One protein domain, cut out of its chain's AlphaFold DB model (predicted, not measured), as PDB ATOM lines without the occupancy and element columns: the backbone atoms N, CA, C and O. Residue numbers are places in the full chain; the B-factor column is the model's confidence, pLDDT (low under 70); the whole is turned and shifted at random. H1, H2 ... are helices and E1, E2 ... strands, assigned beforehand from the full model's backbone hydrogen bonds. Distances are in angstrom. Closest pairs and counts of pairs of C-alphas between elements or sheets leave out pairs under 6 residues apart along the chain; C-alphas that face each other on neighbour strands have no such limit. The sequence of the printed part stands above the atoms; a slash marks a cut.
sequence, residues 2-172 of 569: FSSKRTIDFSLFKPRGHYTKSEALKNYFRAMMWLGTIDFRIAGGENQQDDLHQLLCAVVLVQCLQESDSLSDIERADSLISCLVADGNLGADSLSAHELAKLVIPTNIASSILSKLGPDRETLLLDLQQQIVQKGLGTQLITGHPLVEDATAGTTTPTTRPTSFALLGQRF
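This is residues 2 to 172 of the 569 residues of the protein "Exportin-7" of Phytophthora nicotianae (UniProt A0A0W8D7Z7). The long helix H4 is the middle of a helical body, crossed in turn by H8, H7 and H6, with a tiny sheet of two strands, E1 and E2, packed beside its first part. H5 turns off beyond the far end of H4, the three helices H1, H2 and H3 reach away from this body as an arm, and the loop at residues 151 to 157 sticks out. The 171 printed residues hold eight named helices and two named strands, in the order H1 H2 H3 E1 H4 H5 H6 H7 H8 E2; the sheet is antiparallel and the class is mostly helix. The whole is compact, with a radius of gyration of the C-alphas of 17.0 A, and spans 52 by 50 by 30 A.

H1, residues 10 to 13, touches H3, residues 23 to 37, with residues 29 to 34 of H3 alone; the closest C-alphas, those of Phe 13 and Arg 30, are 5.3 A apart. H2, residues 17 to 21, and H3 touch only at the corner by their link, the closest C-alphas being those of Tyr 19 and Leu 25 at 4.8 A. E1, residues 40 to 43, and E2, residues 163 to 165, are antiparallel neighbours at 149 degrees, with N 40 and O 165 at 2.8 A and N 163 and O 43 at 2.9 A, within hydrogen-bond range. H4, residues 48 to 67, is the hub and touches three helices; H3 is apart from it. The closest C-alphas of E1 and H4, those of Ile 42 and Asp 51, are 4.5 A apart. H5, residues 71 to 85, is close to H4 but not clearly touching, with C-alphas 65 and 71 closest at 4.8 A; at 72 degrees they are only just about perpendicular. H6, residues 97 to 104, touches H5 at a steep tilt of 52 degrees, opposite ways, with Glu 75 and His 98 closest at 6.2 A between C-alphas. H6 also touches H4, about perpendicular at 79 degrees, the C-alphas of Val 62 and Ala 97 being closest at 6.1 A. H7, residues 109 to 115, touches H4, about perpendicular at 79 degrees, with C-alphas 59 and 110 closest at 6.3 A. H8, residues 119 to 134, touches H4, about perpendicular at 86 degrees, with C-alphas 52 and 125 closest at 6.2 A. H7 and H8 form a helical hairpin at a shallow tilt of 22 degrees, opposite ways; their closest C-alphas, those of Ile 113 and Arg 121, are 5.3 A apart. In H3 to H8 every O i to N i+4 pair is within hydrogen-bond range; H2 has 0 of 1, but 2 of 2 O i to N i+3 pairs, and H1 is too short for an i+4 pair.

H1 begins at C-alpha 10, (131.972, 113.031, 92.855). From first to last C-alpha, H3 is 20.8 A long, H4 28.6 A, H5 20.9 A and H8 22.3 A; H1, H2, H6 and H7 are shorter. H4 begins at C-alpha 48, (149.311, 100.654, 108.864). E1 measures 9.0 A and E2 7.2 A, and E2 ends at C-alpha 165, (145.176, 115.345, 107.536).

The two C-alphas farthest apart, those of Lys 21 and Pro 119, are 52.1 A apart. The printed part, residues 2 to 172, has no cut. The links H5 to H6, 11 residues, and H8 to E2, 28 residues, are long; the others are tight. Residues 151 to 157, in the H8 to E2 link, stand free. The mean pLDDT of the printed part is 88.9, and residues 148 to 159 are under 70.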
ATOM      1  N   PHE A   2     148.348 108.690  97.742       79.75
ATOM      2  CA  PHE A   2     147.270 108.151  98.600       79.75
ATOM      3  C   PHE A   2     147.416 106.684  99.044       79.75
ATOM      4  O   PHE A   2     146.635 106.273  99.894       79.75
ATOM      5  N   SER A   3     148.352 105.921  98.449       79.06
ATOM      6  CA  SER A   3     148.710 104.499  98.719       79.06
ATOM      7  C   SER A   3     147.579 103.455  98.769       79.06
ATOM      8  O   SER A   3     147.856 102.268  98.705       79.06
ATOM      9  N   SER A   4     146.315 103.870  98.748       79.25
ATOM     10  CA  SER A   4     145.120 103.048  98.929       79.25
ATOM     11  C   SER A   4     144.022 103.460  97.941       79.25
ATOM     12  O   SER A   4     143.947 104.614  97.500       79.25
ATOM     13  N   LYS A   5     143.150 102.514  97.564       81.31
ATOM     14  CA  LYS A   5     141.943 102.816  96.777       81.31
ATOM     15  C   LYS A   5     140.884 103.429  97.686       81.31
ATOM     16  O   LYS A   5     140.692 102.975  98.808       81.31
ATOM     17  N   ARG A   6     140.163 104.435  97.186       77.69
ATOM     18  CA  ARG A   6     139.112 105.118  97.946       77.69
ATOM     19  C   ARG A   6     137.875 105.369  97.111       77.69
ATOM     20  O   ARG A   6     137.967 105.718  95.936       77.69
ATOM     21  N   THR A   7     136.729 105.259  97.766       81.06
ATOM     22  CA  THR A   7     135.440 105.662  97.209       81.06
ATOM     23  C   THR A   7     135.213 107.135  97.515       81.06
ATOM     24  O   THR A   7     135.154 107.528  98.679       81.06
ATOM     25  N   ILE A   8     135.085 107.947  96.468       83.44
ATOM     26  CA  ILE A   8     134.806 109.382  96.565       83.44
ATOM     27  C   ILE A   8     133.468 109.662  95.888       83.44
ATOM     28  O   ILE A   8     133.241 109.230  94.757       83.44
ATOM     29  N   ASP A   9     132.595 110.401  96.570       86.56
ATOM     30  CA  ASP A   9     131.361 110.893  95.969       86.56
ATOM     31  C   ASP A   9     131.648 112.138  95.116       86.56
ATOM     32  O   ASP A   9     131.760 113.263  95.613       86.56
ATOM     33  N   PHE A  10     131.756 111.939  93.802       88.69
ATOM     34  CA  PHE A  10     131.972 113.031  92.855       88.69
ATOM     35  C   PHE A  10     130.771 113.985  92.736       88.69
ATOM     36  O   PHE A  10     130.930 115.099  92.229       88.69
ATOM     37  N   SER A  11     129.586 113.613  93.235       89.12
ATOM     38  CA  SER A  11     128.419 114.501  93.243       89.12
ATOM     39  C   SER A  11     128.647 115.743  94.115       89.12
ATOM     40  O   SER A  11     128.149 116.826  93.787       89.12
ATOM     41  N   LEU A  12     129.497 115.638  95.146       89.38
ATOM     42  CA  LEU A  12     129.884 116.758  96.005       89.38
ATOM     43  C   LEU A  12     130.514 117.922  95.240       89.38
ATOM     44  O   LEU A  12     130.367 119.068  95.665       89.38
ATOM     45  N   PHE A  13     131.172 117.642  94.113       93.50
ATOM     46  CA  PHE A  13     131.880 118.625  93.294       93.50
ATOM     47  C   PHE A  13     130.954 119.412  92.365       93.50
ATOM     48  O   PHE A  13     131.406 120.348  91.701       93.50
ATOM     49  N   LYS A  14     129.662 119.064  92.308       94.06
ATOM     50  CA  LYS A  14     128.663 119.833  91.564       94.06
ATOM     51  C   LYS A  14     128.479 121.204  92.235       94.06
ATOM     52  O   LYS A  14     127.982 121.248  93.366       94.06
ATOM     53  N   PRO A  15     128.836 122.320  91.560       94.56
ATOM     54  CA  PRO A  15     128.662 123.654  92.120       94.56
ATOM     55  C   PRO A  15     127.198 123.920  92.462       94.56
ATOM     56  O   PRO A  15     126.301 123.581  91.688       94.56
ATOM     57  N   ARG A  16     126.964 124.534  93.622       93.06
ATOM     58  CA  ARG A  16     125.623 124.799  94.158       93.06
ATOM     59  C   ARG A  16     125.570 126.125  94.905       93.06
ATOM     60  O   ARG A  16     126.601 126.724  95.198       93.06
ATOM     61  N   GLY A  17     124.356 126.605  95.150       88.69
ATOM     62  CA  GLY A  17     124.115 127.905  95.763       88.69
ATOM     63  C   GLY A  17     124.707 129.066  94.965       88.69
ATOM     64  O   GLY A  17     124.668 129.075  93.729       88.69
ATOM     65  N   HIS A  18     125.285 130.049  95.655       89.94
ATOM     66  CA  HIS A  18     125.819 131.252  95.013       89.94
ATOM     67  C   HIS A  18     127.060 130.990  94.139       89.94
ATOM     68  O   HIS A  18     127.379 131.817  93.285       89.94
ATOM     69  N   TYR A  19     127.714 129.830  94.274       94.88
ATOM     70  CA  TYR A  19     128.880 129.461  93.466       94.88
ATOM     71  C   TYR A  19     128.548 129.172  91.994       94.88
ATOM     72  O   TYR A  19     129.437 129.064  91.155       94.88
ATOM     73  N   THR A  20     127.262 129.067  91.654       94.50
ATOM     74  CA  THR A  20     126.797 128.844  90.277       94.50
ATOM     75  C   THR A  20     126.825 130.108  89.410       94.50
ATOM     76  O   THR A  20     126.728 130.003  88.188       94.50
ATOM     77  N   LYS A  21     126.995 131.289  90.025       94.88
ATOM     78  CA  LYS A  21     126.847 132.608  89.385       94.88
ATOM     79  C   LYS A  21     127.925 132.948  88.352       94.88
ATOM     80  O   LYS A  21     127.688 133.795  87.498       94.88
ATOM     81  N   SER A  22     129.105 132.331  88.416       97.38
ATOM     82  CA  SER A  22     130.184 132.557  87.446       97.38
ATOM     83  C   SER A  22     131.081 131.331  87.319       97.38
ATOM     84  O   SER A  22     131.147 130.506  88.229       97.38
ATOM     85  N   GLU A  23     131.804 131.206  86.205       97.62
ATOM     86  CA  GLU A  23     132.726 130.076  86.029       97.62
ATOM     87  C   GLU A  23     133.895 130.124  87.022       97.62
ATOM     88  O   GLU A  23     134.305 129.091  87.544       97.62
ATOM     89  N   ALA A  24     134.365 131.325  87.377       98.12
ATOM     90  CA  ALA A  24     135.374 131.504  88.418       98.12
ATOM     91  C   ALA A  24     134.909 130.935  89.770       98.12
ATOM     92  O   ALA A  24     135.655 130.199  90.412       98.12
ATOM     93  N   LEU A  25     133.659 131.199  90.174       97.06
ATOM     94  CA  LEU A  25     133.102 130.664  91.418       97.06
ATOM     95  C   LEU A  25     132.879 129.148  91.364       97.06
ATOM     96  O   LEU A  25     133.093 128.468  92.365       97.06
ATOM     97  N   LYS A  26     132.501 128.597  90.206       97.38
ATOM     98  CA  LYS A  26     132.398 127.140  90.029       97.38
ATOM     99  C   LYS A  26     133.762 126.458  90.143       97.38
ATOM    100  O   LYS A  26     133.859 125.401  90.762       97.38
ATOM    101  N   ASN A  27     134.807 127.054  89.568       97.88
ATOM    102  CA  ASN A  27     136.176 126.544  89.671       97.88
ATOM    103  C   ASN A  27     136.697 126.637  91.103       97.88
ATOM    104  O   ASN A  27     137.237 125.660  91.616       97.88
ATOM    105  N   TYR A  28     136.444 127.764  91.771       96.94
ATOM    106  CA  TYR A  28     136.739 127.938  93.188       96.94
ATOM    107  C   TYR A  28     136.042 126.879  94.052       96.94
ATOM    108  O   TYR A  28     136.693 126.219  94.857       96.94
ATOM    109  N   PHE A  29     134.745 126.642  93.827       96.94
ATOM    110  CA  PHE A  29     133.978 125.618  94.534       96.94
ATOM    111  C   PHE A  29     134.599 124.228  94.374       96.94
ATOM    112  O   PHE A  29     134.820 123.534  95.358       96.94
ATOM    113  N   ARG A  30     134.923 123.814  93.143       97.44
ATOM    114  CA  ARG A  30     135.532 122.498  92.888       97.44
ATOM    115  C   ARG A  30     136.899 122.362  93.559       97.44
ATOM    116  O   ARG A  30     137.172 121.316  94.140       97.44
ATOM    117  N   ALA A  31     137.725 123.406  93.499       96.81
ATOM    118  CA  ALA A  31     139.043 123.417  94.126       96.81
ATOM    119  C   ALA A  31     138.942 123.325  95.655       96.81
ATOM    120  O   ALA A  31     139.585 122.472  96.258       96.81
ATOM    121  N   MET A  32     138.087 124.133  96.281       96.00
ATOM    122  CA  MET A  32     137.902 124.110  97.734       96.00
ATOM    123  C   MET A  32     137.222 122.829  98.222       96.00
ATOM    124  O   MET A  32     137.634 122.287  99.242       96.00
ATOM    125  N   MET A  33     136.255 122.281  97.474       95.31
ATOM    126  CA  MET A  33     135.705 120.954  97.768       95.31
ATOM    127  C   MET A  33     136.794 119.878  97.703       95.31
ATOM    128  O   MET A  33     136.862 119.030  98.585       95.31
ATOM    129  N   TRP A  34     137.675 119.921  96.697       94.75
ATOM    130  CA  TRP A  34     138.794 118.982  96.601       94.75
ATOM    131  C   TRP A  34     139.729 119.094  97.806       94.75
ATOM    132  O   TRP A  34     140.018 118.088  98.445       94.75
ATOM    133  N   LEU A  35     140.161 120.311  98.144       94.69
ATOM    134  CA  LEU A  35     141.088 120.562  99.251       94.69
ATOM    135  C   LEU A  35     140.498 120.230 100.629       94.69
ATOM    136  O   LEU A  35     141.248 119.859 101.530       94.69
ATOM    137  N   GLY A  36     139.179 120.368 100.788       93.00
ATOM    138  CA  GLY A  36     138.485 120.076 102.038       93.00
ATOM    139  C   GLY A  36     138.076 118.619 102.215       93.00
ATOM    140  O   GLY A  36     137.952 118.167 103.352       93.00
ATOM    141  N   THR A  37     137.850 117.896 101.116       90.25
ATOM    142  CA  THR A  37     137.391 116.504 101.140       90.25
ATOM    143  C   THR A  37     138.538 115.516 100.947       90.25
ATOM    144  O   THR A  37     138.533 114.469 101.572       90.25
ATOM    145  N   ILE A  38     139.528 115.790 100.097       91.69
ATOM    146  CA  ILE A  38     140.597 114.818  99.836       91.69
ATOM    147  C   ILE A  38     141.684 114.921 100.908       91.69
ATOM    148  O   ILE A  38     142.431 115.896 100.962       91.69
ATOM    149  N   ASP A  39     141.777 113.881 101.732       92.06
ATOM    150  CA  ASP A  39     142.625 113.812 102.918       92.06
ATOM    151  C   ASP A  39     143.702 112.712 102.837       92.06
ATOM    152  O   ASP A  39     143.633 111.749 102.067       92.06
ATOM    153  N   PHE A  40     144.706 112.828 103.697       94.19
ATOM    154  CA  PHE A  40     145.625 111.752 104.048       94.19
ATOM    155  C   PHE A  40     145.104 111.066 105.308       94.19
ATOM    156  O   PHE A  40     144.979 111.706 106.346       94.19
ATOM    157  N   ARG A  41     144.790 109.770 105.224       91.81
ATOM    158  CA  ARG A  41     144.458 108.950 106.393       91.81
ATOM    159  C   ARG A  41     145.781 108.574 107.026       91.81
ATOM    160  O   ARG A  41     146.554 107.841 106.424       91.81
ATOM    161  N   ILE A  42     146.068 109.188 108.164       94.25
ATOM    162  CA  ILE A  42     147.371 109.095 108.821       94.25
ATOM    163  C   ILE A  42     147.359 108.119 109.992       94.25
ATOM    164  O   ILE A  42     148.437 107.777 110.460       94.25
ATOM    165  N   ALA A  43     146.184 107.680 110.458       91.62
ATOM    166  CA  ALA A  43     146.012 106.562 111.386       91.62
ATOM    167  C   ALA A  43     144.587 105.983 111.297       91.62
ATOM    168  O   ALA A  43     143.649 106.678 110.892       91.62
ATOM    169  N   GLY A  44     144.411 104.738 111.748       83.69
ATOM    170  CA  GLY A  44     143.104 104.075 111.818       83.69
ATOM    171  C   GLY A  44     142.550 103.645 110.455       83.69
ATOM    172  O   GLY A  44     141.341 103.455 110.323       83.69
ATOM    173  N   GLY A  45     143.406 103.548 109.434       78.94
ATOM    174  CA  GLY A  45     143.086 102.918 108.160       78.94
ATOM    175  C   GLY A  45     143.134 101.388 108.231       78.94
ATOM    176  O   GLY A  45     143.421 100.792 109.265       78.94
ATOM    177  N   GLU A  46     142.851 100.737 107.100       75.56
ATOM    178  CA  GLU A  46     142.879  99.268 106.986       75.56
ATOM    179  C   GLU A  46     144.309  98.702 107.026       75.56
ATOM    180  O   GLU A  46     144.511  97.550 107.403       75.56
ATOM    181  N   ASN A  47     145.303  99.505 106.630       84.38
ATOM    182  CA  ASN A  47     146.700  99.100 106.528       84.38
ATOM    183  C   ASN A  47     147.625 100.172 107.118       84.38
ATOM    184  O   ASN A  47     147.741 101.280 106.593       84.38
ATOM    185  N   GLN A  48     148.354  99.795 108.168       89.31
ATOM    186  CA  GLN A  48     149.311 100.654 108.864       89.31
ATOM    187  C   GLN A  48     150.388 101.229 107.931       89.31
ATOM    188  O   GLN A  48     150.797 102.379 108.079       89.31
ATOM    189  N   GLN A  49     150.856 100.456 106.949       90.31
ATOM    190  CA  GLN A  49     151.902 100.909 106.036       90.31
ATOM    191  C   GLN A  49     151.394 101.992 105.075       90.31
ATOM    192  O   GLN A  49     152.130 102.929 104.749       90.31
ATOM    193  N   ASP A  50     150.123 101.911 104.674       92.06
ATOM    194  CA  ASP A  50     149.482 102.945 103.867       92.06
ATOM    195  C   ASP A  50     149.279 104.228 104.677       92.06
ATOM    196  O   ASP A  50     149.499 105.316 104.137       92.06
ATOM    197  N   ASP A  51     148.921 104.107 105.957       93.19
ATOM    198  CA  ASP A  51     148.761 105.237 106.877       93.19
ATOM    199  C   ASP A  51     150.090 105.983 107.086       93.19
ATOM    200  O   ASP A  51     150.158 107.208 106.954       93.19
ATOM    201  N   LEU A  52     151.188 105.252 107.326       95.00
ATOM    202  CA  LEU A  52     152.524 105.843 107.483       95.00
ATOM    203  C   LEU A  52     153.024 106.502 106.189       95.00
ATOM    204  O   LEU A  52     153.637 107.572 106.238       95.00
ATOM    205  N   HIS A  53     152.743 105.913 105.020       94.75
ATOM    206  CA  HIS A  53     153.077 106.529 103.731       94.75
ATOM    207  C   HIS A  53     152.353 107.867 103.528       94.75
ATOM    208  O   HIS A  53     152.921 108.829 103.002       94.75
ATOM    209  N   GLN A  54     151.096 107.945 103.948       95.62
ATOM    210  CA  GLN A  54     150.294 109.155 103.831       95.62
ATOM    211  C   GLN A  54     150.684 110.215 104.865       95.62
ATOM    212  O   GLN A  54     150.736 111.397 104.524       95.62
ATOM    213  N   LEU A  55     151.053 109.811 106.084       96.50
ATOM    214  CA  LEU A  55     151.657 110.710 107.068       96.50
ATOM    215  C   LEU A  55     152.965 111.308 106.538       96.50
ATOM    216  O   LEU A  55     153.174 112.515 106.640       96.50
ATOM    217  N   LEU A  56     153.812 110.499 105.893       95.94
ATOM    218  CA  LEU A  56     155.013 110.998 105.222       95.94
ATOM    219  C   LEU A  56     154.668 112.042 104.148       95.94
ATOM    220  O   LEU A  56     155.329 113.075 104.075       95.94
ATOM    221  N   CYS A  57     153.623 111.814 103.344       96.31
ATOM    222  CA  CYS A  57     153.161 112.795 102.356       96.31
ATOM    223  C   CYS A  57     152.698 114.107 103.015       96.31
ATOM    224  O   CYS A  57     152.998 115.181 102.492       96.31
ATOM    225  N   ALA A  58     152.014 114.039 104.162       96.50
ATOM    226  CA  ALA A  58     151.613 115.217 104.935       96.50
ATOM    227  C   ALA A  58     152.831 116.014 105.434       96.50
ATOM    228  O   ALA A  58     152.882 117.232 105.271       96.50
ATOM    229  N   VAL A  59     153.838 115.321 105.979       95.94
ATOM    230  CA  VAL A  59     155.092 115.928 106.457       95.94
ATOM    231  C   VAL A  59     155.846 116.607 105.313       95.94
ATOM    232  O   VAL A  59     156.264 117.753 105.462       95.94
ATOM    233  N   VAL A  60     155.975 115.941 104.159       95.00
ATOM    234  CA  VAL A  60     156.596 116.526 102.956       95.00
ATOM    235  C   VAL A  60     155.852 117.789 102.525       95.00
ATOM    236  O   VAL A  60     156.485 118.803 102.255       95.00
ATOM    237  N   LEU A  61     154.517 117.754 102.486       95.12
ATOM    238  CA  LEU A  61     153.718 118.908 102.080       95.12
ATOM    239  C   LEU A  61     153.931 120.107 103.012       95.12
ATOM    240  O   LEU A  61     154.155 121.215 102.531       95.12
ATOM    241  N   VAL A  62     153.891 119.894 104.331       95.19
ATOM    242  CA  VAL A  62     154.129 120.962 105.315       95.19
ATOM    243  C   VAL A  62     155.551 121.512 105.208       95.19
ATOM    244  O   VAL A  62     155.724 122.730 105.232       95.19
ATOM    245  N   GLN A  63     156.551 120.651 105.005       93.06
ATOM    246  CA  GLN A  63     157.931 121.080 104.771       93.06
ATOM    247  C   GLN A  63     158.041 121.957 103.512       93.06
ATOM    248  O   GLN A  63     158.627 123.034 103.566       93.06
ATOM    249  N   CYS A  64     157.423 121.558 102.395       93.75
ATOM    250  CA  CYS A  64     157.419 122.360 101.170       93.75
ATOM    251  C   CYS A  64     156.715 123.714 101.355       93.75
ATOM    252  O   CYS A  64     157.164 124.720 100.807       93.75
ATOM    253  N   LEU A  65     155.622 123.769 102.124       94.62
ATOM    254  CA  LEU A  65     154.936 125.027 102.451       94.62
ATOM    255  C   LEU A  65     155.811 125.955 103.293       94.62
ATOM    256  O   LEU A  65     155.753 127.171 103.120       94.62
ATOM    257  N   GLN A  66     156.615 125.393 104.192       91.31
ATOM    258  CA  GLN A  66     157.565 126.156 104.990       91.31
ATOM    259  C   GLN A  66     158.724 126.678 104.130       91.31
ATOM    260  O   GLN A  66     159.035 127.859 104.197       91.31
ATOM    261  N   GLU A  67     159.334 125.832 103.298       92.00
ATOM    262  CA  GLU A  67     160.460 126.213 102.429       92.00
ATOM    263  C   GLU A  67     160.076 127.228 101.343       92.00
ATOM    264  O   GLU A  67     160.931 127.955 100.845       92.00
ATOM    265  N   SER A  68     158.796 127.278 100.973       95.50
ATOM    266  CA  SER A  68     158.242 128.246 100.018       95.50
ATOM    267  C   SER A  68     157.642 129.494 100.675       95.50
ATOM    268  O   SER A  68     156.961 130.258  99.990       95.50
ATOM    269  N   ASP A  69     157.814 129.677 101.991       93.44
ATOM    270  CA  ASP A  69     157.225 130.763 102.795       93.44
ATOM    271  C   ASP A  69     155.684 130.890 102.691       93.44
ATOM    272  O   ASP A  69     155.085 131.876 103.122       93.44
ATOM    273  N   SER A  70     155.011 129.856 102.174       95.62
ATOM    274  CA  SER A  70     153.570 129.847 101.887       95.62
ATOM    275  C   SER A  70     152.720 129.317 103.049       95.62
ATOM    276  O   SER A  70     151.497 129.458 103.040       95.62
ATOM    277  N   LEU A  71     153.335 128.717 104.077       94.31
ATOM    278  CA  LEU A  71     152.617 128.180 105.241       94.31
ATOM    279  C   LEU A  71     151.757 129.254 105.928       94.31
ATOM    280  O   LEU A  71     150.599 129.001 106.252       94.31
ATOM    281  N   SER A  72     152.285 130.474 106.068       94.12
ATOM    282  CA  SER A  72     151.557 131.582 106.699       94.12
ATOM    283  C   SER A  72     150.331 132.041 105.896       94.12
ATOM    284  O   SER A  72     149.363 132.528 106.480       94.12
ATOM    285  N   ASP A  73     150.342 131.892 104.565       95.31
ATOM    286  CA  ASP A  73     149.182 132.188 103.715       95.31
ATOM    287  C   ASP A  73     148.084 131.135 103.909       95.31
ATOM    288  O   ASP A  73     146.908 131.486 104.035       95.31
ATOM    289  N   ILE A  74     148.468 129.856 104.001       95.38
ATOM    290  CA  ILE A  74     147.544 128.753 104.301       95.38
ATOM    291  C   ILE A  74     146.931 128.928 105.691       95.38
ATOM    292  O   ILE A  74     145.719 128.816 105.833       95.38
ATOM    293  N   GLU A  75     147.732 129.275 106.699       94.06
ATOM    294  CA  GLU A  75     147.258 129.551 108.062       94.06
ATOM    295  C   GLU A  75     146.253 130.704 108.107       94.06
ATOM    296  O   GLU A  75     145.223 130.611 108.780       94.06
ATOM    297  N   ARG A  76     146.523 131.786 107.366       94.56
ATOM    298  CA  ARG A  76     145.618 132.937 107.257       94.56
ATOM    299  C   ARG A  76     144.302 132.555 106.584       94.56
ATOM    300  O   ARG A  76     143.240 132.927 107.083       94.56
ATOM    301  N   ALA A  77     144.358 131.800 105.486       93.94
ATOM    302  CA  ALA A  77     143.165 131.308 104.802       93.94
ATOM    303  C   ALA A  77     142.350 130.360 105.693       93.94
ATOM    304  O   ALA A  77     141.131 130.507 105.803       93.94
ATOM    305  N   ASP A  78     143.022 129.423 106.364       94.19
ATOM    306  CA  ASP A  78     142.386 128.453 107.243       94.19
ATOM    307  C   ASP A  78     141.682 129.144 108.422       94.19
ATOM    308  O   ASP A  78     140.490 128.921 108.656       94.19
ATOM    309  N   SER A  79     142.383 130.069 109.082       92.31
ATOM    310  CA  SER A  79     141.852 130.865 110.194       92.31
ATOM    311  C   SER A  79     140.628 131.678 109.775       92.31
ATOM    312  O   SER A  79     139.612 131.656 110.466       92.31
ATOM    313  N   LEU A  80     140.681 132.339 108.612       92.69
ATOM    314  CA  LEU A  80     139.559 133.124 108.093       92.69
ATOM    315  C   LEU A  80     138.310 132.257 107.875       92.69
ATOM    316  O   LEU A  80     137.218 132.628 108.299       92.69
ATOM    317  N   ILE A  81     138.463 131.093 107.238       93.88
ATOM    318  CA  ILE A  81     137.348 130.165 107.008       93.88
ATOM    319  C   ILE A  81     136.804 129.641 108.345       93.88
ATOM    320  O   ILE A  81     135.589 129.528 108.518       93.88
ATOM    321  N   SER A  82     137.680 129.354 109.309       93.31
ATOM    322  CA  SER A  82     137.288 128.895 110.645       93.31
ATOM    323  C   SER A  82     136.481 129.959 111.399       93.31
ATOM    324  O   SER A  82     135.424 129.633 111.930       93.31
ATOM    325  N   CYS A  83     136.868 131.237 111.336       91.75
ATOM    326  CA  CYS A  83     136.086 132.346 111.902       91.75
ATOM    327  C   CYS A  83     134.704 132.528 111.248       91.75
ATOM    328  O   CYS A  83     133.809 133.129 111.841       91.75
ATOM    329  N   LEU A  84     134.492 132.031 110.029       91.62
ATOM    330  CA  LEU A  84     133.187 132.093 109.371       91.62
ATOM    331  C   LEU A  84     132.315 130.879 109.704       91.62
ATOM    332  O   LEU A  84     131.112 131.034 109.928       91.62
ATOM    333  N   VAL A  85     132.904 129.678 109.726       93.25
ATOM    334  CA  VAL A  85     132.143 128.419 109.645       93.25
ATOM    335  C   VAL A  85     132.374 127.456 110.803       93.25
ATOM    336  O   VAL A  85     131.467 126.695 111.119       93.25
ATOM    337  N   ALA A  86     133.556 127.441 111.418       92.00
ATOM    338  CA  ALA A  86     133.883 126.398 112.387       92.00
ATOM    339  C   ALA A  86     133.132 126.599 113.702       92.00
ATOM    340  O   ALA A  86     133.246 127.647 114.340       92.00
ATOM    341  N   ASP A  87     132.389 125.581 114.122       87.69
ATOM    342  CA  ASP A  87     131.668 125.633 115.384       87.69
ATOM    343  C   ASP A  87     132.543 125.229 116.575       87.69
ATOM    344  O   ASP A  87     133.491 124.455 116.429       87.69
ATOM    345  N   GLY A  88     132.242 125.781 117.758       76.06
ATOM    346  CA  GLY A  88     132.943 125.440 119.007       76.06
ATOM    347  C   GLY A  88     134.441 125.772 118.995       76.06
ATOM    348  O   GLY A  88     135.204 125.217 119.778       76.06
ATOM    349  N   ASN A  89     134.883 126.638 118.074       73.69
ATOM    350  CA  ASN A  89     136.295 126.935 117.807       73.69
ATOM    351  C   ASN A  89     137.144 125.694 117.458       73.69
ATOM    352  O   ASN A  89     138.362 125.723 117.616       73.69
ATOM    353  N   LEU A  90     136.519 124.621 116.952       84.62
ATOM    354  CA  LEU A  90     137.203 123.360 116.637       84.62
ATOM    355  C   LEU A  90     137.970 123.383 115.305       84.62
ATOM    356  O   LEU A  90     138.775 122.498 115.044       84.62
ATOM    357  N   GLY A  91     137.746 124.389 114.454       90.56
ATOM    358  CA  GLY A  91     138.428 124.502 113.163       90.56
ATOM    359  C   GLY A  91     138.026 123.401 112.174       90.56
ATOM    360  O   GLY A  91     136.837 123.132 111.964       90.56
ATOM    361  N   ALA A  92     139.014 122.817 111.494       93.69
ATOM    362  CA  ALA A  92     138.813 121.691 110.585       93.69
ATOM    363  C   ALA A  92     138.566 120.387 111.365       93.69
ATOM    364  O   ALA A  92     139.231 120.117 112.356       93.69
ATOM    365  N   ASP A  93     137.676 119.520 110.876       94.12
ATOM    366  CA  ASP A  93     137.435 118.184 111.459       94.12
ATOM    367  C   ASP A  93     138.521 117.162 111.039       94.12
ATOM    368  O   ASP A  93     138.251 115.977 110.860       94.12
ATOM    369  N   SER A  94     139.735 117.644 110.775       94.94
ATOM    370  CA  SER A  94     140.931 116.923 110.322       94.94
ATOM    371  C   SER A  94     142.165 117.699 110.780       94.94
ATOM    372  O   SER A  94     142.081 118.912 110.945       94.94
ATOM    373  N   LEU A  95     143.321 117.044 110.887       95.94
ATOM    374  CA  LEU A  95     144.586 117.693 111.218       95.94
ATOM    375  C   LEU A  95     144.934 118.727 110.141       95.94
ATOM    376  O   LEU A  95     145.037 118.386 108.958       95.94
ATOM    377  N   SER A  96     145.124 119.974 110.554       94.94
ATOM    378  CA  SER A  96     145.501 121.077 109.667       94.94
ATOM    379  C   SER A  96     147.012 121.136 109.412       94.94
ATOM    380  O   SER A  96     147.828 120.599 110.169       94.94
ATOM    381  N   ALA A  97     147.409 121.861 108.359       94.81
ATOM    382  CA  ALA A  97     148.817 122.165 108.080       94.81
ATOM    383  C   ALA A  97     149.511 122.865 109.260       94.81
ATOM    384  O   ALA A  97     150.640 122.517 109.597       94.81
ATOM    385  N   HIS A  98     148.817 123.795 109.917       92.81
ATOM    386  CA  HIS A  98     149.332 124.541 111.064       92.81
ATOM    387  C   HIS A  98     149.592 123.651 112.286       92.81
ATOM    388  O   HIS A  98     150.632 123.746 112.940       92.81
ATOM    389  N   GLU A  99     148.646 122.770 112.610       94.50
ATOM    390  CA  GLU A  99     148.782 121.852 113.742       94.50
ATOM    391  C   GLU A  99     149.900 120.843 113.506       94.50
ATOM    392  O   GLU A  99     150.699 120.598 114.408       94.50
ATOM    393  N   LEU A 100     150.014 120.309 112.285       95.62
ATOM    394  CA  LEU A 100     151.120 119.425 111.938       95.62
ATOM    395  C   LEU A 100     152.462 120.173 111.988       95.62
ATOM    396  O   LEU A 100     153.418 119.662 112.571       95.62
ATOM    397  N   ALA A 101     152.526 121.403 111.471       93.88
ATOM    398  CA  ALA A 101     153.709 122.261 111.534       93.88
ATOM    399  C   ALA A 101     154.196 122.482 112.978       93.88
ATOM    400  O   ALA A 101     155.387 122.336 113.260       93.88
ATOM    401  N   LYS A 102     153.279 122.734 113.923       92.94
ATOM    402  CA  LYS A 102     153.596 122.862 115.359       92.94
ATOM    403  C   LYS A 102     154.231 121.610 115.966       92.94
ATOM    404  O   LYS A 102     154.955 121.727 116.953       92.94
ATOM    405  N   LEU A 103     153.962 120.428 115.415       92.00
ATOM    406  CA  LEU A 103     154.562 119.176 115.878       92.00
ATOM    407  C   LEU A 103     155.931 118.927 115.238       92.00
ATOM    408  O   LEU A 103     156.853 118.479 115.922       92.00
ATOM    409  N   VAL A 104     156.070 119.214 113.940       89.81
ATOM    410  CA  VAL A 104     157.237 118.757 113.171       89.81
ATOM    411  C   VAL A 104     158.373 119.773 113.054       89.81
ATOM    412  O   VAL A 104     159.532 119.375 112.930       89.81
ATOM    413  N   ILE A 105     158.066 121.072 113.104       81.88
ATOM    414  CA  ILE A 105     159.057 122.139 112.911       81.88
ATOM    415  C   ILE A 105     159.931 122.338 114.157       81.88
ATOM    416  O   ILE A 105     161.155 122.303 114.020       81.88
ATOM    417  N   PRO A 106     159.377 122.495 115.380       83.00
ATOM    418  CA  PRO A 106     160.197 122.799 116.558       83.00
ATOM    419  C   PRO A 106     161.193 121.689 116.912       83.00
ATOM    420  O   PRO A 106     162.237 121.945 117.502       83.00
ATOM    421  N   THR A 107     160.863 120.450 116.550       80.69
ATOM    422  CA  THR A 107     161.655 119.246 116.827       80.69
ATOM    423  C   THR A 107     162.644 118.912 115.708       80.69
ATOM    424  O   THR A 107     163.435 117.983 115.858       80.69
ATOM    425  N   ASN A 108     162.600 119.636 114.580       82.69
ATOM    426  CA  ASN A 108     163.322 119.310 113.346       82.69
ATOM    427  C   ASN A 108     163.123 117.841 112.896       82.69
ATOM    428  O   ASN A 108     163.980 117.235 112.236       82.69
ATOM    429  N   ILE A 109     161.988 117.239 113.277       86.31
ATOM    430  CA  ILE A 109     161.698 115.831 112.996       86.31
ATOM    431  C   ILE A 109     161.385 115.628 111.514       86.31
ATOM    432  O   ILE A 109     161.716 114.577 110.975       86.31
ATOM    433  N   ALA A 110     160.842 116.647 110.832       85.94
ATOM    434  CA  ALA A 110     160.619 116.619 109.388       85.94
ATOM    435  C   ALA A 110     161.929 116.324 108.638       85.94
ATOM    436  O   ALA A 110     162.019 115.326 107.925       85.94
ATOM    437  N   SER A 111     162.992 117.094 108.894       87.00
ATOM    438  CA  SER A 111     164.326 116.865 108.315       87.00
ATOM    439  C   SER A 111     164.880 115.470 108.629       87.00
ATOM    440  O   SER A 111     165.489 114.819 107.777       87.00
ATOM    441  N   SER A 112     164.639 114.973 109.846       89.62
ATOM    442  CA  SER A 112     165.066 113.631 110.269       89.62
ATOM    443  C   SER A 112     164.318 112.520 109.522       89.62
ATOM    444  O   SER A 112     164.930 111.555 109.072       89.62
ATOM    445  N   ILE A 113     163.005 112.662 109.334       91.06
ATOM    446  CA  ILE A 113     162.172 111.724 108.569       91.06
ATOM    447  C   ILE A 113     162.611 111.701 107.099       91.06
ATOM    448  O   ILE A 113     162.746 110.628 106.506       91.06
ATOM    449  N   LEU A 114     162.864 112.875 106.513       89.94
ATOM    450  CA  LEU A 114     163.212 113.016 105.097       89.94
ATOM    451  C   LEU A 114     164.619 112.493 104.770       89.94
ATOM    452  O   LEU A 114     164.814 111.919 103.700       89.94
ATOM    453  N   SER A 115     165.575 112.633 105.692       91.69
ATOM    454  CA  SER A 115     166.968 112.192 105.502       91.69
ATOM    455  C   SER A 115     167.200 110.693 105.733       91.69
ATOM    456  O   SER A 115     168.123 110.127 105.146       91.69
ATOM    457  N   LYS A 116     166.377 110.026 106.551       91.62
ATOM    458  CA  LYS A 116     166.482 108.578 106.817       91.62
ATOM    459  C   LYS A 116     165.698 107.742 105.808       91.62
ATOM    460  O   LYS A 116     164.801 108.260 105.155       91.62
ATOM    461  N   LEU A 117     165.989 106.445 105.700       90.94
ATOM    462  CA  LEU A 117     165.283 105.482 104.839       90.94
ATOM    463  C   LEU A 117     164.978 104.188 105.604       90.94
ATOM    464  O   LEU A 117     165.578 103.919 106.643       90.94
ATOM    465  N   GLY A 118     164.059 103.377 105.073       91.19
ATOM    466  CA  GLY A 118     163.757 102.053 105.620       91.19
ATOM    467  C   GLY A 118     163.243 102.094 107.073       91.19
ATOM    468  O   GLY A 118     162.483 103.009 107.410       91.19
ATOM    469  N   PRO A 119     163.658 101.141 107.931       91.81
ATOM    470  CA  PRO A 119     163.127 100.983 109.292       91.81
ATOM    471  C   PRO A 119     163.283 102.217 110.193       91.81
ATOM    472  O   PRO A 119     162.418 102.502 111.025       91.81
ATOM    473  N   ASP A 120     164.353 102.994 110.014       92.38
ATOM    474  CA  ASP A 120     164.594 104.172 110.853       92.38
ATOM    475  C   ASP A 120     163.593 105.298 110.568       92.38
ATOM    476  O   ASP A 120     163.193 106.026 111.478       92.38
ATOM    477  N   ARG A 121     163.181 105.458 109.302       94.81
ATOM    478  CA  ARG A 121     162.132 106.415 108.922       94.81
ATOM    479  C   ARG A 121     160.782 105.957 109.460       94.81
ATOM    480  O   ARG A 121     160.022 106.773 109.970       94.81
ATOM    481  N   GLU A 122     160.498 104.665 109.343       94.31
ATOM    482  CA  GLU A 122     159.249 104.069 109.814       94.31
ATOM    483  C   GLU A 122     159.063 104.267 111.322       94.31
ATOM    484  O   GLU A 122     158.007 104.718 111.753       94.31
ATOM    485  N   THR A 123     160.124 104.059 112.107       95.44
ATOM    486  CA  THR A 123     160.115 104.296 113.560       95.44
ATOM    487  C   THR A 123     159.776 105.751 113.907       95.44
ATOM    488  O   THR A 123     158.955 106.000 114.787       95.44
ATOM    489  N   LEU A 124     160.355 106.725 113.192       95.50
ATOM    490  CA  LEU A 124     160.054 108.148 113.406       95.50
ATOM    491  C   LEU A 124     158.613 108.508 113.016       95.50
ATOM    492  O   LEU A 124     157.977 109.318 113.688       95.50
ATOM    493  N   LEU A 125     158.096 107.924 111.930       96.00
ATOM    494  CA  LEU A 125     156.713 108.134 111.501       96.00
ATOM    495  C   LEU A 125     155.719 107.523 112.493       96.00
ATOM    496  O   LEU A 125     154.697 108.144 112.768       96.00
ATOM    497  N   LEU A 126     156.023 106.349 113.050       95.94
ATOM    498  CA  LEU A 126     155.213 105.708 114.088       95.94
ATOM    499  C   LEU A 126     155.156 106.553 115.363       95.94
ATOM    500  O   LEU A 126     154.068 106.759 115.894       95.94
ATOM    501  N   ASP A 127     156.289 107.085 115.823       95.00
ATOM    502  CA  ASP A 127     156.325 107.971 116.993       95.00
ATOM    503  C   ASP A 127     155.495 109.245 116.760       95.00
ATOM    504  O   ASP A 127     154.634 109.594 117.568       95.00
ATOM    505  N   LEU A 128     155.657 109.895 115.600       96.12
ATOM    506  CA  LEU A 128     154.851 111.062 115.234       96.12
ATOM    507  C   LEU A 128     153.353 110.726 115.159       96.12
ATOM    508  O   LEU A 128     152.527 111.484 115.669       96.12
ATOM    509  N   GLN A 129     152.991 109.594 114.551       96.25
ATOM    510  CA  GLN A 129     151.607 109.126 114.481       96.25
ATOM    511  C   GLN A 129     151.027 108.919 115.888       96.25
ATOM    512  O   GLN A 129     149.926 109.391 116.169       96.25
ATOM    513  N   GLN A 130     151.772 108.272 116.790       94.62
ATOM    514  CA  GLN A 130     151.355 108.067 118.178       94.62
ATOM    515  C   GLN A 130     151.161 109.394 118.911       94.62
ATOM    516  O   GLN A 130     150.146 109.564 119.586       94.62
ATOM    517  N   GLN A 131     152.066 110.361 118.738       95.12
ATOM    518  CA  GLN A 131     151.914 111.696 119.317       95.12
ATOM    519  C   GLN A 131     150.651 112.411 118.809       95.12
ATOM    520  O   GLN A 131     149.951 113.049 119.597       95.12
ATOM    521  N   ILE A 132     150.343 112.307 117.510       95.06
ATOM    522  CA  ILE A 132     149.127 112.884 116.912       95.06
ATOM    523  C   ILE A 132     147.877 112.249 117.534       95.06
ATOM    524  O   ILE A 132     146.999 112.967 118.017       95.06
ATOM    525  N   VAL A 133     147.824 110.914 117.577       92.81
ATOM    526  CA  VAL A 133     146.681 110.151 118.104       92.81
ATOM    527  C   VAL A 133     146.479 110.404 119.600       92.81
ATOM    528  O   VAL A 133     145.355 110.658 120.025       92.81
ATOM    529  N   GLN A 134     147.544 110.411 120.407       93.25
ATOM    530  CA  GLN A 134     147.467 110.671 121.852       93.25
ATOM    531  C   GLN A 134     146.962 112.080 122.175       93.25
ATOM    532  O   GLN A 134     146.267 112.276 123.168       93.25
ATOM    533  N   LYS A 135     147.289 113.065 121.332       92.31
ATOM    534  CA  LYS A 135     146.769 114.433 121.454       92.31
ATOM    535  C   LYS A 135     145.353 114.592 120.888       92.31
ATOM    536  O   LYS A 135     144.805 115.687 120.951       92.31
ATOM    537  N   GLY A 136     144.779 113.534 120.309       89.81
ATOM    538  CA  GLY A 136     143.467 113.550 119.665       89.81
ATOM    539  C   GLY A 136     143.406 114.365 118.369       89.81
ATOM    540  O   GLY A 136     142.315 114.578 117.842       89.81
ATOM    541  N   LEU A 137     144.544 114.811 117.829       91.69
ATOM    542  CA  LEU A 137     144.582 115.731 116.694       91.69
ATOM    543  C   LEU A 137     144.173 115.028 115.396       91.69
ATOM    544  O   LEU A 137     144.657 113.943 115.089       91.69
ATOM    545  N   GLY A 138     143.286 115.657 114.622       90.38
ATOM    546  CA  GLY A 138     142.781 115.122 113.355       90.38
ATOM    547  C   GLY A 138     141.842 113.924 113.465       90.38
ATOM    548  O   GLY A 138     141.513 113.319 112.439       90.38
ATOM    549  N   THR A 139     141.414 113.578 114.683       89.62
ATOM    550  CA  THR A 139     140.352 112.597 114.921       89.62
ATOM    551  C   THR A 139     139.036 113.160 114.405       89.62
ATOM    552  O   THR A 139     138.505 114.116 114.964       89.62
ATOM    553  N   GLN A 140     138.499 112.567 113.342       89.94
ATOM    554  CA  GLN A 140     137.263 113.063 112.744       89.94
ATOM    555  C   GLN A 140     136.067 112.798 113.670       89.94
ATOM    556  O   GLN A 140     135.868 111.671 114.141       89.94
ATOM    557  N   LEU A 141     135.228 113.807 113.895       90.19
ATOM    558  CA  LEU A 141     133.972 113.689 114.642       90.19
ATOM    559  C   LEU A 141     132.762 113.503 113.722       90.19
ATOM    560  O   LEU A 141     131.737 112.977 114.159       90.19
ATOM    561  N   ILE A 142     132.888 113.898 112.455       91.38
ATOM    562  CA  ILE A 142     131.849 113.796 111.431       91.38
ATOM    563  C   ILE A 142     132.304 112.806 110.359       91.38
ATOM    564  O   ILE A 142     133.401 112.912 109.805       91.38
ATOM    565  N   THR A 143     131.437 111.857 110.011       86.19
ATOM    566  CA  THR A 143     131.684 110.938 108.895       86.19
ATOM    567  C   THR A 143     131.540 111.715 107.586       86.19
ATOM    568  O   THR A 143     130.430 112.042 107.192       86.19
ATOM    569  N   GLY A 144     132.657 112.062 106.936       81.00
ATOM    570  CA  GLY A 144     132.680 112.902 105.722       81.00
ATOM    571  C   GLY A 144     132.816 112.144 104.399       81.00
ATOM    572  O   GLY A 144     132.827 112.760 103.337       81.00
ATOM    573  N   HIS A 145     132.945 110.818 104.457       79.75
ATOM    574  CA  HIS A 145     133.194 109.963 103.300       79.75
ATOM    575  C   HIS A 145     132.319 108.716 103.333       79.75
ATOM    576  O   HIS A 145     131.996 108.237 104.425       79.75
ATOM    577  N   PRO A 146     132.023 108.120 102.163       75.88
ATOM    578  CA  PRO A 146     131.517 106.761 102.100       75.88
ATOM    579  C   PRO A 146     132.500 105.821 102.806       75.88
ATOM    580  O   PRO A 146     133.616 105.584 102.341       75.88
ATOM    581  N   LEU A 147     132.080 105.305 103.953       73.56
ATOM    582  CA  LEU A 147     132.768 104.247 104.676       73.56
ATOM    583  C   LEU A 147     131.855 103.031 104.721       73.56
ATOM    584  O   LEU A 147     130.636 103.162 104.647       73.56
ATOM    585  N   VAL A 148     132.453 101.857 104.817       67.38
ATOM    586  CA  VAL A 148     131.735 100.594 104.937       67.38
ATOM    587  C   VAL A 148     131.922 100.109 106.366       67.38
ATOM    588  O   VAL A 148     133.043 100.119 106.874       67.38
ATOM    589  N   GLU A 149     130.829  99.740 107.025       65.88
ATOM    590  CA  GLU A 149     130.897  99.005 108.284       65.88
ATOM    591  C   GLU A 149     130.891  97.510 107.984       65.88
ATOM    592  O   GLU A 149     130.084  97.042 107.177       65.88
ATOM    593  N   ASP A 150     131.801  96.764 108.610       56.28
ATOM    594  CA  ASP A 150     131.757  95.309 108.547       56.28
ATOM    595  C   ASP A 150     130.617  94.804 109.441       56.28
ATOM    596  O   ASP A 150     130.765  94.648 110.653       56.28
ATOM    597  N   ALA A 151     129.459  94.565 108.822       52.06
ATOM    598  CA  ALA A 151     128.268  94.048 109.489       52.06
ATOM    599  C   ALA A 151     128.471  92.640 110.086       52.06
ATOM    600  O   ALA A 151     127.648  92.188 110.876       52.06
ATOM    601  N   THR A 152     129.553  91.928 109.741       46.25
ATOM    602  CA  THR A 152     129.811  90.584 110.277       46.25
ATOM    603  C   THR A 152     130.279  90.591 111.726       46.25
ATOM    604  O   THR A 152     130.236  89.544 112.364       46.25
ATOM    605  N   ALA A 153     130.722  91.731 112.259       47.34
ATOM    606  CA  ALA A 153     131.425  91.767 113.535       47.34
ATOM    607  C   ALA A 153     130.512  91.781 114.778       47.34
ATOM    608  O   ALA A 153     131.038  91.735 115.886       47.34
ATOM    609  N   GLY A 154     129.180  91.863 114.629       51.84
ATOM    610  CA  GLY A 154     128.254  91.924 115.775       51.84
ATOM    611  C   GLY A 154     128.600  93.044 116.769       51.84
ATOM    612  O   GLY A 154     128.312  92.940 117.958       51.84
ATOM    613  N   THR A 155     129.306  94.084 116.313       55.09
ATOM    614  CA  THR A 155     129.918  95.072 117.197       55.09
ATOM    615  C   THR A 155     128.852  96.000 117.757       55.09
ATOM    616  O   THR A 155     128.266  96.817 117.043       55.09
ATOM    617  N   THR A 156     128.662  95.924 119.070       58.97
ATOM    618  CA  THR A 156     127.840  96.846 119.866       58.97
ATOM    619  C   THR A 156     128.533  98.189 120.113       58.97
ATOM    620  O   THR A 156     127.973  99.080 120.740       58.97
ATOM    621  N   THR A 157     129.757  98.379 119.606       63.06
ATOM    622  CA  THR A 157     130.502  99.633 119.731       63.06
ATOM    623  C   THR A 157     130.355 100.508 118.480       63.06
ATOM    624  O   THR A 157     130.315  99.998 117.350       63.06
ATOM    625  N   PRO A 158     130.275 101.843 118.643       64.94
ATOM    626  CA  PRO A 158     130.347 102.768 117.517       64.94
ATOM    627  C   PRO A 158     131.671 102.603 116.770       64.94
ATOM    628  O   PRO A 158     132.732 102.527 117.391       64.94
ATOM    629  N   THR A 159     131.629 102.570 115.437       65.69
ATOM    630  CA  THR A 159     132.860 102.371 114.662       65.69
ATOM    631  C   THR A 159     133.821 103.557 114.830       65.69
ATOM    632  O   THR A 159     133.424 104.722 114.731       65.69
ATOM    633  N   THR A 160     135.105 103.259 115.040       70.75
ATOM    634  CA  THR A 160     136.181 104.252 115.081       70.75
ATOM    635  C   THR A 160     136.398 104.891 113.707       70.75
ATOM    636  O   THR A 160     136.350 104.241 112.661       70.75
ATOM    637  N   ARG A 161     136.613 106.210 113.699       82.56
ATOM    638  CA  ARG A 161     136.897 106.989 112.486       82.56
ATOM    639  C   ARG A 161     138.409 107.178 112.339       82.56
ATOM    640  O   ARG A 161     139.085 107.303 113.359       82.56
ATOM    641  N   PRO A 162     138.939 107.213 111.105       85.38
ATOM    642  CA  PRO A 162     140.365 107.404 110.895       85.38
ATOM    643  C   PRO A 162     140.798 108.800 111.345       85.38
ATOM    644  O   PRO A 162     140.038 109.770 111.251       85.38
ATOM    645  N   THR A 163     142.049 108.910 111.774       91.81
ATOM    646  CA  THR A 163     142.718 110.197 111.928       91.81
ATOM    647  C   THR A 163     143.174 110.660 110.552       91.81
ATOM    648  O   THR A 163     143.804 109.910 109.801       91.81
ATOM    649  N   SER A 164     142.856 111.904 110.210       93.69
ATOM    650  CA  SER A 164     143.092 112.447 108.871       93.69
ATOM    651  C   SER A 164     143.857 113.758 108.909       93.69
ATOM    652  O   SER A 164     143.740 114.508 109.873       93.69
ATOM    653  N   PHE A 165     144.582 114.050 107.835       96.12
ATOM    654  CA  PHE A 165     145.176 115.345 107.536       96.12
ATOM    655  C   PHE A 165     144.602 115.886 106.227       96.12
ATOM    656  O   PHE A 165     144.549 115.162 105.233       96.12
ATOM    657  N   ALA A 166     144.242 117.165 106.193       95.25
ATOM    658  CA  ALA A 166     143.848 117.849 104.965       95.25
ATOM    659  C   ALA A 166     144.423 119.267 104.942       95.25
ATOM    660  O   ALA A 166     144.496 119.938 105.970       95.25
ATOM    661  N   LEU A 167     144.811 119.740 103.754       94.88
ATOM    662  CA  LEU A 167     145.443 121.055 103.609       94.88
ATOM    663  C   LEU A 167     144.499 122.195 104.025       94.88
ATOM    664  O   LEU A 167     144.926 123.112 104.718       94.88
ATOM    665  N   LEU A 168     143.228 122.119 103.614       94.81
ATOM    666  CA  LEU A 168     142.153 123.042 104.000       94.81
ATOM    667  C   LEU A 168     140.879 122.240 104.309       94.81
ATOM    668  O   LEU A 168     139.857 122.404 103.646       94.81
ATOM    669  N   GLY A 169     140.971 121.332 105.288       94.50
ATOM    670  CA  GLY A 169     139.924 120.360 105.629       94.50
ATOM    671  C   GLY A 169     138.564 120.977 105.957       94.50
ATOM    672  O   GLY A 169     138.481 122.073 106.501       94.50
ATOM    673  N   GLN A 170     137.462 120.292 105.665       95.50
ATOM    674  CA  GLN A 170     136.140 120.835 105.992       95.50
ATOM    675  C   GLN A 170     135.951 121.076 107.500       95.50
ATOM    676  O   GLN A 170     136.427 120.317 108.347       95.50
ATOM    677  N   ARG A 171     135.235 122.150 107.831       95.69
ATOM    678  CA  ARG A 171     135.027 122.626 109.196       95.69
ATOM    679  C   ARG A 171     134.056 121.758 109.963       95.69
ATOM    680  O   ARG A 171     133.020 121.345 109.429       95.69
ATOM    681  N   PHE A 172     134.386 121.539 111.228       94.88
ATOM    682  CA  PHE A 172     133.441 120.982 112.172       94.88
ATOM    683  C   PHE A 172     132.234 121.917 112.300       94.88
ATOM    684  O   PHE A 172     132.389 123.132 112.434       94.88
TER     685      PHE A 172